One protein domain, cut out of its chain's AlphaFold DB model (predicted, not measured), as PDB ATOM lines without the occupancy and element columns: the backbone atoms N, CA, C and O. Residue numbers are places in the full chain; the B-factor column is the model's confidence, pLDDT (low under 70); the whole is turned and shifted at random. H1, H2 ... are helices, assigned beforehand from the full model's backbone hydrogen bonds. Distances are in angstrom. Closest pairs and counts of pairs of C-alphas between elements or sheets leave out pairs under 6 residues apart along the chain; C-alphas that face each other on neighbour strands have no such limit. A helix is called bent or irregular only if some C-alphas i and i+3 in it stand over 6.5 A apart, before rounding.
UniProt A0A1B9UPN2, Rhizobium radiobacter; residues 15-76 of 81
ATOM      1  N   ASP A  15     104.569 113.722 116.084       94.06
ATOM      2  CA  ASP A  15     105.913 113.990 116.597       94.06
ATOM      3  C   ASP A  15     106.286 113.010 117.697       94.06
ATOM      4  O   ASP A  15     107.362 112.419 117.652       94.06
ATOM      5  N   ALA A  16     105.375 112.783 118.643       93.25
ATOM      6  CA  ALA A  16     105.584 111.844 119.740       93.25
ATOM      7  C   ALA A  16     105.910 110.427 119.242       93.25
ATOM      8  O   ALA A  16     106.791 109.772 119.796       93.25
ATOM      9  N   VAL A  17     105.247 109.980 118.171       94.44
ATOM     10  CA  VAL A  17     105.466 108.656 117.570       94.44
ATOM     11  C   VAL A  17     106.799 108.574 116.821       94.44
ATOM     12  O   VAL A  17     107.499 107.567 116.918       94.44
ATOM     13  N   PHE A  18     107.178 109.617 116.080       94.50
ATOM     14  CA  PHE A  18     108.369 109.571 115.225       94.50
ATOM     15  C   PHE A  18     109.666 109.973 115.931       94.50
ATOM     16  O   PHE A  18     110.737 109.538 115.512       94.50
ATOM     17  N   VAL A  19     109.607 110.746 117.021       94.44
ATOM     18  CA  VAL A  19     110.787 111.127 117.815       94.44
ATOM     19  C   VAL A  19     111.633 109.910 118.223       94.44
ATOM     20  O   VAL A  19     112.833 109.926 117.946       94.44
ATOM     21  N   PRO A  20     111.074 108.839 118.827       92.69
ATOM     22  CA  PRO A  20     111.851 107.647 119.164       92.69
ATOM     23  C   PRO A  20     112.508 106.993 117.945       92.69
ATOM     24  O   PRO A  20     113.676 106.623 118.020       92.69
ATOM     25  N   LEU A  21     111.796 106.908 116.815       92.25
ATOM     26  CA  LEU A  21     112.320 106.328 115.575       92.25
ATOM     27  C   LEU A  21     113.501 107.141 115.032       92.25
ATOM     28  O   LEU A  21     114.530 106.587 114.650       92.25
ATOM     29  N   PHE A  22     113.382 108.468 115.043       93.00
ATOM     30  CA  PHE A  22     114.438 109.363 114.592       93.00
ATOM     31  C   PHE A  22     115.709 109.298 115.434       93.00
ATOM     32  O   PHE A  22     116.787 109.544 114.894       93.00
ATOM     33  N   ARG A  23     115.628 108.903 116.711       89.75
ATOM     34  CA  ARG A  23     116.829 108.702 117.537       89.75
ATOM     35  C   ARG A  23     117.741 107.609 116.981       89.75
ATOM     36  O   ARG A  23     118.953 107.739 117.117       89.75
ATOM     37  N   TYR A  24     117.206 106.593 116.302       86.81
ATOM     38  CA  TYR A  24     118.033 105.544 115.694       86.81
ATOM     39  C   TYR A  24     118.937 106.061 114.577       86.81
ATOM     40  O   TYR A  24     120.071 105.609 114.450       86.81
ATOM     41  N   PHE A  25     118.491 107.077 113.836       88.44
ATOM     42  CA  PHE A  25     119.321 107.733 112.826       88.44
ATOM     43  C   PHE A  25     120.528 108.462 113.438       88.44
ATOM     44  O   PHE A  25     121.497 108.716 112.741       88.44
ATOM     45  N   GLY A  26     120.500 108.777 114.739       85.06
ATOM     46  CA  GLY A  26     121.662 109.307 115.457       85.06
ATOM     47  C   GLY A  26     122.685 108.244 115.877       85.06
ATOM     48  O   GLY A  26     123.750 108.599 116.381       85.06
ATOM     49  N   PHE A  27     122.378 106.952 115.719       83.62
ATOM     50  CA  PHE A  27     123.269 105.850 116.101       83.62
ATOM     51  C   PHE A  27     123.925 105.136 114.922       83.62
ATOM     52  O   PHE A  27     124.926 104.459 115.137       83.62
ATOM     53  N   ILE A  28     123.372 105.277 113.719       84.31
ATOM     54  CA  ILE A  28     123.954 104.733 112.488       84.31
ATOM     55  C   ILE A  28     124.924 105.743 111.861       84.31
ATOM     56  O   ILE A  28     124.879 106.932 112.183       84.31
ATOM     57  N   ASP A  29     125.779 105.270 110.954       86.81
ATOM     58  CA  ASP A  29     126.762 106.097 110.251       86.81
ATOM     59  C   ASP A  29     126.114 107.374 109.650       86.81
ATOM     60  O   ASP A  29     125.085 107.289 108.958       86.81
ATOM     61  N   PRO A  30     126.679 108.574 109.897       87.88
ATOM     62  CA  PRO A  30     126.187 109.825 109.327       87.88
ATOM     63  C   PRO A  30     126.096 109.840 107.792       87.88
ATOM     64  O   PRO A  30     125.153 110.426 107.260       87.88
ATOM     65  N   ALA A  31     127.012 109.190 107.071       90.31
ATOM     66  CA  ALA A  31     126.992 109.073 105.613       90.31
ATOM     67  C   ALA A  31     125.811 108.213 105.132       90.31
ATOM     68  O   ALA A  31     125.124 108.569 104.166       90.31
ATOM     69  N   ILE A  32     125.501 107.126 105.849       90.00
ATOM     70  CA  ILE A  32     124.301 106.315 105.590       90.00
ATOM     71  C   ILE A  32     123.047 107.144 105.881       90.00
ATOM     72  O   ILE A  32     122.138 107.218 105.053       90.00
ATOM     73  N   THR A  33     123.014 107.836 107.021       90.62
ATOM     74  CA  THR A  33     121.905 108.725 107.395       90.62
ATOM     75  C   THR A  33     121.673 109.813 106.352       90.62
ATOM     76  O   THR A  33     120.522 110.099 106.007       90.62
ATOM     77  N   GLN A  34     122.745 110.415 105.833       89.81
ATOM     78  CA  GLN A  34     122.677 111.422 104.783       89.81
ATOM     79  C   GLN A  34     122.093 110.823 103.505       89.81
ATOM     80  O   GLN A  34     121.165 111.408 102.955       89.81
ATOM     81  N   THR A  35     122.566 109.643 103.095       91.88
ATOM     82  CA  THR A  35     122.089 108.923 101.906       91.88
ATOM     83  C   THR A  35     120.599 108.592 101.997       91.88
ATOM     84  O   THR A  35     119.849 108.923 101.084       91.88
ATOM     85  N   ILE A  36     120.126 108.046 103.123       90.19
ATOM     86  CA  ILE A  36     118.694 107.753 103.342       90.19
ATOM     87  C   ILE A  36     117.851 109.038 103.325       90.19
ATOM     88  O   ILE A  36     116.689 109.025 102.922       90.19
ATOM     89  N   SER A  37     118.428 110.159 103.763       90.38
ATOM     90  CA  SER A  37     117.736 111.452 103.809       90.38
ATOM     91  C   SER A  37     117.751 112.195 102.460       90.38
ATOM     92  O   SER A  37     117.133 113.260 102.346       90.38
ATOM     93  N   GLN A  38     118.437 111.672 101.433       93.81
ATOM     94  CA  GLN A  38     118.472 112.284 100.103       93.81
ATOM     95  C   GLN A  38     117.066 112.336  99.495       93.81
ATOM     96  O   GLN A  38     116.279 111.401  99.595       93.81
ATOM     97  N   GLY A  39     116.717 113.473  98.890       94.12
ATOM     98  CA  GLY A  39     115.379 113.692  98.329       94.12
ATOM     99  C   GLY A  39     114.268 113.917  99.366       94.12
ATOM    100  O   GLY A  39     113.128 114.173  98.980       94.12
ATOM    101  N   LEU A  40     114.577 113.910 100.672       94.19
ATOM    102  CA  LEU A  40     113.604 114.087 101.759       94.19
ATOM    103  C   LEU A  40     113.853 115.350 102.615       94.19
ATOM    104  O   LEU A  40     113.765 115.286 103.845       94.19
ATOM    105  N   PRO A  41     114.071 116.546 102.026       90.38
ATOM    106  CA  PRO A  41     114.492 117.744 102.770       90.38
ATOM    107  C   PRO A  41     113.498 118.186 103.854       90.38
ATOM    108  O   PRO A  41     113.863 118.865 104.810       90.38
ATOM    109  N   ARG A  42     112.221 117.816 103.724       90.75
ATOM    110  CA  ARG A  42     111.188 118.110 104.727       90.75
ATOM    111  C   ARG A  42     111.291 117.202 105.945       90.75
ATOM    112  O   ARG A  42     111.119 117.680 107.059       90.75
ATOM    113  N   VAL A  43     111.587 115.921 105.730       92.44
ATOM    114  CA  VAL A  43     111.778 114.947 106.812       92.44
ATOM    115  C   VAL A  43     113.070 115.260 107.556       92.44
ATOM    116  O   VAL A  43     113.069 115.247 108.781       92.44
ATOM    117  N   THR A  44     114.129 115.645 106.839       91.56
ATOM    118  CA  THR A  44     115.395 116.088 107.440       91.56
ATOM    119  C   THR A  44     115.186 117.267 108.386       91.56
ATOM    120  O   THR A  44     115.492 117.153 109.570       91.56
ATOM    121  N   ARG A  45     114.558 118.353 107.907       91.06
ATOM    122  CA  ARG A  45     114.260 119.524 108.751       91.06
ATOM    123  C   ARG A  45     113.354 119.180 109.928       91.06
ATOM    124  O   ARG A  45     113.534 119.707 111.019       91.06
ATOM    125  N   TRP A  46     112.374 118.304 109.715       92.44
ATOM    126  CA  TRP A  46     111.483 117.857 110.782       92.44
ATOM    127  C   TRP A  46     112.241 117.086 111.870       92.44
ATOM    128  O   TRP A  46     112.099 117.406 113.049       92.44
ATOM    129  N   ARG A  47     113.089 116.128 111.483       92.62
ATOM    130  CA  ARG A  47     113.948 115.370 112.398       92.62
ATOM    131  C   ARG A  47     114.852 116.295 113.213       92.62
ATOM    132  O   ARG A  47     114.914 116.162 114.432       92.62
ATOM    133  N   GLU A  48     115.527 117.225 112.545       91.12
ATOM    134  CA  GLU A  48     116.431 118.192 113.177       91.12
ATOM    135  C   GLU A  48     115.686 119.097 114.166       91.12
ATOM    136  O   GLU A  48     116.109 119.239 115.312       91.12
ATOM    137  N   ALA A  49     114.529 119.635 113.772       92.19
ATOM    138  CA  ALA A  49     113.713 120.474 114.646       92.19
ATOM    139  C   ALA A  49     113.207 119.720 115.887       92.19
ATOM    140  O   ALA A  49     113.170 120.280 116.982       92.19
ATOM    141  N   LEU A  50     112.824 118.447 115.741       92.88
ATOM    142  CA  LEU A  50     112.397 117.622 116.870       92.88
ATOM    143  C   LEU A  50     113.538 117.304 117.836       92.88
ATOM    144  O   LEU A  50     113.314 117.323 119.044       92.88
ATOM    145  N   ALA A  51     114.743 117.041 117.325       91.88
ATOM    146  CA  ALA A  51     115.907 116.714 118.147       91.88
ATOM    147  C   ALA A  51     116.312 117.858 119.096       91.88
ATOM    148  O   ALA A  51     116.866 117.596 120.160       91.88
ATOM    149  N   LEU A  52     115.997 119.110 118.742       91.75
ATOM    150  CA  LEU A  52     116.302 120.301 119.544       91.75
ATOM    151  C   LEU A  52     115.264 120.603 120.641       91.75
ATOM    152  O   LEU A  52     115.507 121.450 121.499       91.75
ATOM    153  N   ARG A  53     114.091 119.956 120.639       92.06
ATOM    154  CA  ARG A  53     113.031 120.262 121.615       92.06
ATOM    155  C   ARG A  53     113.394 119.751 123.010       92.06
ATOM    156  O   ARG A  53     113.651 118.565 123.189       92.06
ATOM    157  N   ALA A  54     113.276 120.611 124.022       92.12
ATOM    158  CA  ALA A  54     113.560 120.249 125.415       92.12
ATOM    159  C   ALA A  54     112.744 119.038 125.905       92.12
ATOM    160  O   ALA A  54     113.296 118.140 126.534       92.12
ATOM    161  N   SER A  55     111.453 118.959 125.555       91.88
ATOM    162  CA  SER A  55     110.601 117.809 125.897       91.88
ATOM    163  C   SER A  55     111.064 116.503 125.245       91.88
ATOM    164  O   SER A  55     110.914 115.435 125.829       91.88
ATOM    165  N   VAL A  56     111.654 116.576 124.049       93.00
ATOM    166  CA  VAL A  56     112.209 115.421 123.335       93.00
ATOM    167  C   VAL A  56     113.532 114.989 123.953       93.00
ATOM    168  O   VAL A  56     113.742 113.794 124.156       93.00
ATOM    169  N   VAL A  57     114.412 115.931 124.280       91.88
ATOM    170  CA  VAL A  57     115.692 115.634 124.936       91.88
ATOM    171  C   VAL A  57     115.456 115.009 126.314       91.88
ATOM    172  O   VAL A  57     116.037 113.974 126.618       91.88
ATOM    173  N   ALA A  58     114.541 115.574 127.105       93.56
ATOM    174  CA  ALA A  58     114.237 115.114 128.460       93.56
ATOM    175  C   ALA A  58     113.425 113.803 128.527       93.56
ATOM    176  O   ALA A  58     113.292 113.225 129.602       93.56
ATOM    177  N   ALA A  59     112.875 113.318 127.407       93.69
ATOM    178  CA  ALA A  59     112.063 112.096 127.378       93.69
ATOM    179  C   ALA A  59     112.877 110.797 127.525       93.69
ATOM    180  O   ALA A  59     112.298 109.719 127.652       93.69
ATOM    181  N   VAL A  60     114.207 110.874 127.471       91.25
ATOM    182  CA  VAL A  60     115.109 109.755 127.753       91.25
ATOM    183  C   VAL A  60     116.192 110.214 128.722       91.25
ATOM    184  O   VAL A  60     116.521 111.396 128.784       91.25
ATOM    185  N   SER A  61     116.759 109.276 129.476       90.56
ATOM    186  CA  SER A  61     117.922 109.566 130.315       90.56
ATOM    187  C   SER A  61     119.113 110.022 129.461       90.56
ATOM    188  O   SER A  61     119.260 109.596 128.313       90.56
ATOM    189  N   GLN A  62     119.993 110.859 130.017       88.12
ATOM    190  CA  GLN A  62     121.183 111.358 129.312       88.12
ATOM    191  C   GLN A  62     122.124 110.227 128.865       88.12
ATOM    192  O   GLN A  62     122.781 110.331 127.832       88.12
ATOM    193  N   ASP A  63     122.144 109.117 129.604       89.06
ATOM    194  CA  ASP A  63     122.933 107.922 129.296       89.06
ATOM    195  C   ASP A  63     122.261 106.980 128.279       89.06
ATOM    196  O   ASP A  63     122.838 105.949 127.924       89.06
ATOM    197  N   TYR A  64     121.072 107.322 127.761       88.62
ATOM    198  CA  TYR A  64     120.310 106.482 126.832       88.62
ATOM    199  C   TYR A  64     121.146 106.031 125.635       88.62
ATOM    200  O   TYR A  64     121.141 104.852 125.289       88.62
ATOM    201  N   GLY A  65     121.908 106.944 125.024       84.88
ATOM    202  CA  GLY A  65     122.747 106.609 123.875       84.88
ATOM    203  C   GLY A  65     123.834 105.585 124.204       84.88
ATOM    204  O   GLY A  65     124.091 104.688 123.405       84.88
ATOM    205  N   GLN A  66     124.432 105.671 125.393       85.50
ATOM    206  CA  GLN A  66     125.420 104.693 125.849       85.50
ATOM    207  C   GLN A  66     124.759 103.346 126.150       85.50
ATOM    208  O   GLN A  66     125.215 102.314 125.657       85.50
ATOM    209  N   ARG A  67     123.642 103.360 126.886       86.75
ATOM    210  CA  ARG A  67     122.869 102.156 127.224       86.75
ATOM    211  C   ARG A  67     122.301 101.449 126.000       86.75
ATOM    212  O   ARG A  67     122.144 100.236 126.029       86.75
ATOM    213  N   PHE A  68     122.010 102.185 124.933       85.06
ATOM    214  CA  PHE A  68     121.563 101.615 123.668       85.06
ATOM    215  C   PHE A  68     122.717 100.969 122.889       85.06
ATOM    216  O   PHE A  68     122.570  99.867 122.368       85.06
ATOM    217  N   LYS A  69     123.890 101.617 122.840       81.25
ATOM    218  CA  LYS A  69     125.061 101.103 122.109       81.25
ATOM    219  C   LYS A  69     125.724  99.901 122.784       81.25
ATOM    220  O   LYS A  69     126.217  99.027 122.078       81.25
ATOM    221  N   GLN A  70     125.734  99.836 124.117       83.56
ATOM    222  CA  GLN A  70     126.408  98.769 124.872       83.56
ATOM    223  C   GLN A  70     125.939  97.347 124.481       83.56
ATOM    224  O   GLN A  70     126.793  96.539 124.112       83.56
ATOM    225  N   PRO A  71     124.627  97.027 124.466       77.06
ATOM    226  CA  PRO A  71     124.148  95.728 123.990       77.06
ATOM    227  C   PRO A  71     124.476  95.473 122.514       77.06
ATOM    228  O   PRO A  71     124.890  94.376 122.151       77.06
ATOM    229  N   LEU A  72     124.336  96.480 121.647       76.44
ATOM    230  CA  LEU A  72     124.583  96.324 120.209       76.44
ATOM    231  C   LEU A  72     126.052  96.004 119.899       76.44
ATOM    232  O   LEU A  72     126.331  95.189 119.015       76.44
ATOM    233  N   ALA A  73     126.981  96.610 120.645       74.81
ATOM    234  CA  ALA A  73     128.407  96.312 120.571       74.81
ATOM    235  C   ALA A  73     128.698  94.876 121.029       74.81
ATOM    236  O   ALA A  73     129.408  94.141 120.343       74.81
ATOM    237  N   ALA A  74     128.094  94.452 122.145       73.81
ATOM    238  CA  ALA A  74     128.243  93.094 122.669       73.81
ATOM    239  C   ALA A  74     127.761  92.023 121.673       73.81
ATOM    240  O   ALA A  74     128.325  90.932 121.615       73.81
ATOM    241  N   HIS A  75     126.758  92.348 120.853       75.44
ATOM    242  CA  HIS A  75     126.198  91.436 119.858       75.44
ATOM    243  C   HIS A  75     126.834  91.536 118.456       75.44
ATOM    244  O   HIS A  75     126.382  90.825 117.562       75.44
ATOM    245  N   ARG A  76     127.875  92.365 118.236       65.06
ATOM    246  CA  ARG A  76     128.476  92.627 116.902       65.06
ATOM    247  C   ARG A  76     127.454  93.063 115.832       65.06
ATOM    248  O   ARG A  76     127.599  92.749 114.658       65.06
TER     249      ARG A  76
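AT A GLANCE: This is residues 15 to 76 of the 81 residues of a protein of Rhizobium radiobacter (UniProt A0A1B9UPN2). Helices H1, H2 and H3 form an open ring, with H1 packed on H3; H4 follows H3, and H5 is an arm whose residues 70 to 74 stick out. The printed part has 62 residues with five named helices, H1 to H5, and no named strand: all helix. It is only just compact, close to loose: radius of gyration of the C-alphas 12.7 A, spans 35 by 27 by 16 A.

HOW THE PARTS SIT: H1, residues 15 to 24, touches H3, residues 41 to 51, about perpendicular at 87 degrees; their closest C-alphas, Phe 22 and Arg 47, are 6.4 A apart. H2, residues 30 to 36, and H5, residues 64 to 74, touch no helix. H4, residues 54 to 57, is close to but not clearly touching H1, closest C-alphas Val 19 and Val 56, 7.1 A. Every O i to N i+4 pair is within hydrogen-bond range in H2 and H3, 3 of 6 in H1, 5 of 7 in H5; H4 is too short.

IN THESE COORDINATES: H1 spans 14.8 A from C-alpha 15 (105.913, 113.990, 116.597), only just irregular: C-alphas 17 and 20 are 6.7 A apart. H3 spans 15.5 A; H5 spans 16.1 A to C-alpha 74 (128.243, 93.094, 122.669).

THE WHOLE: The printed part has no cut and no long link. Residue 76 has pLDDT under 70.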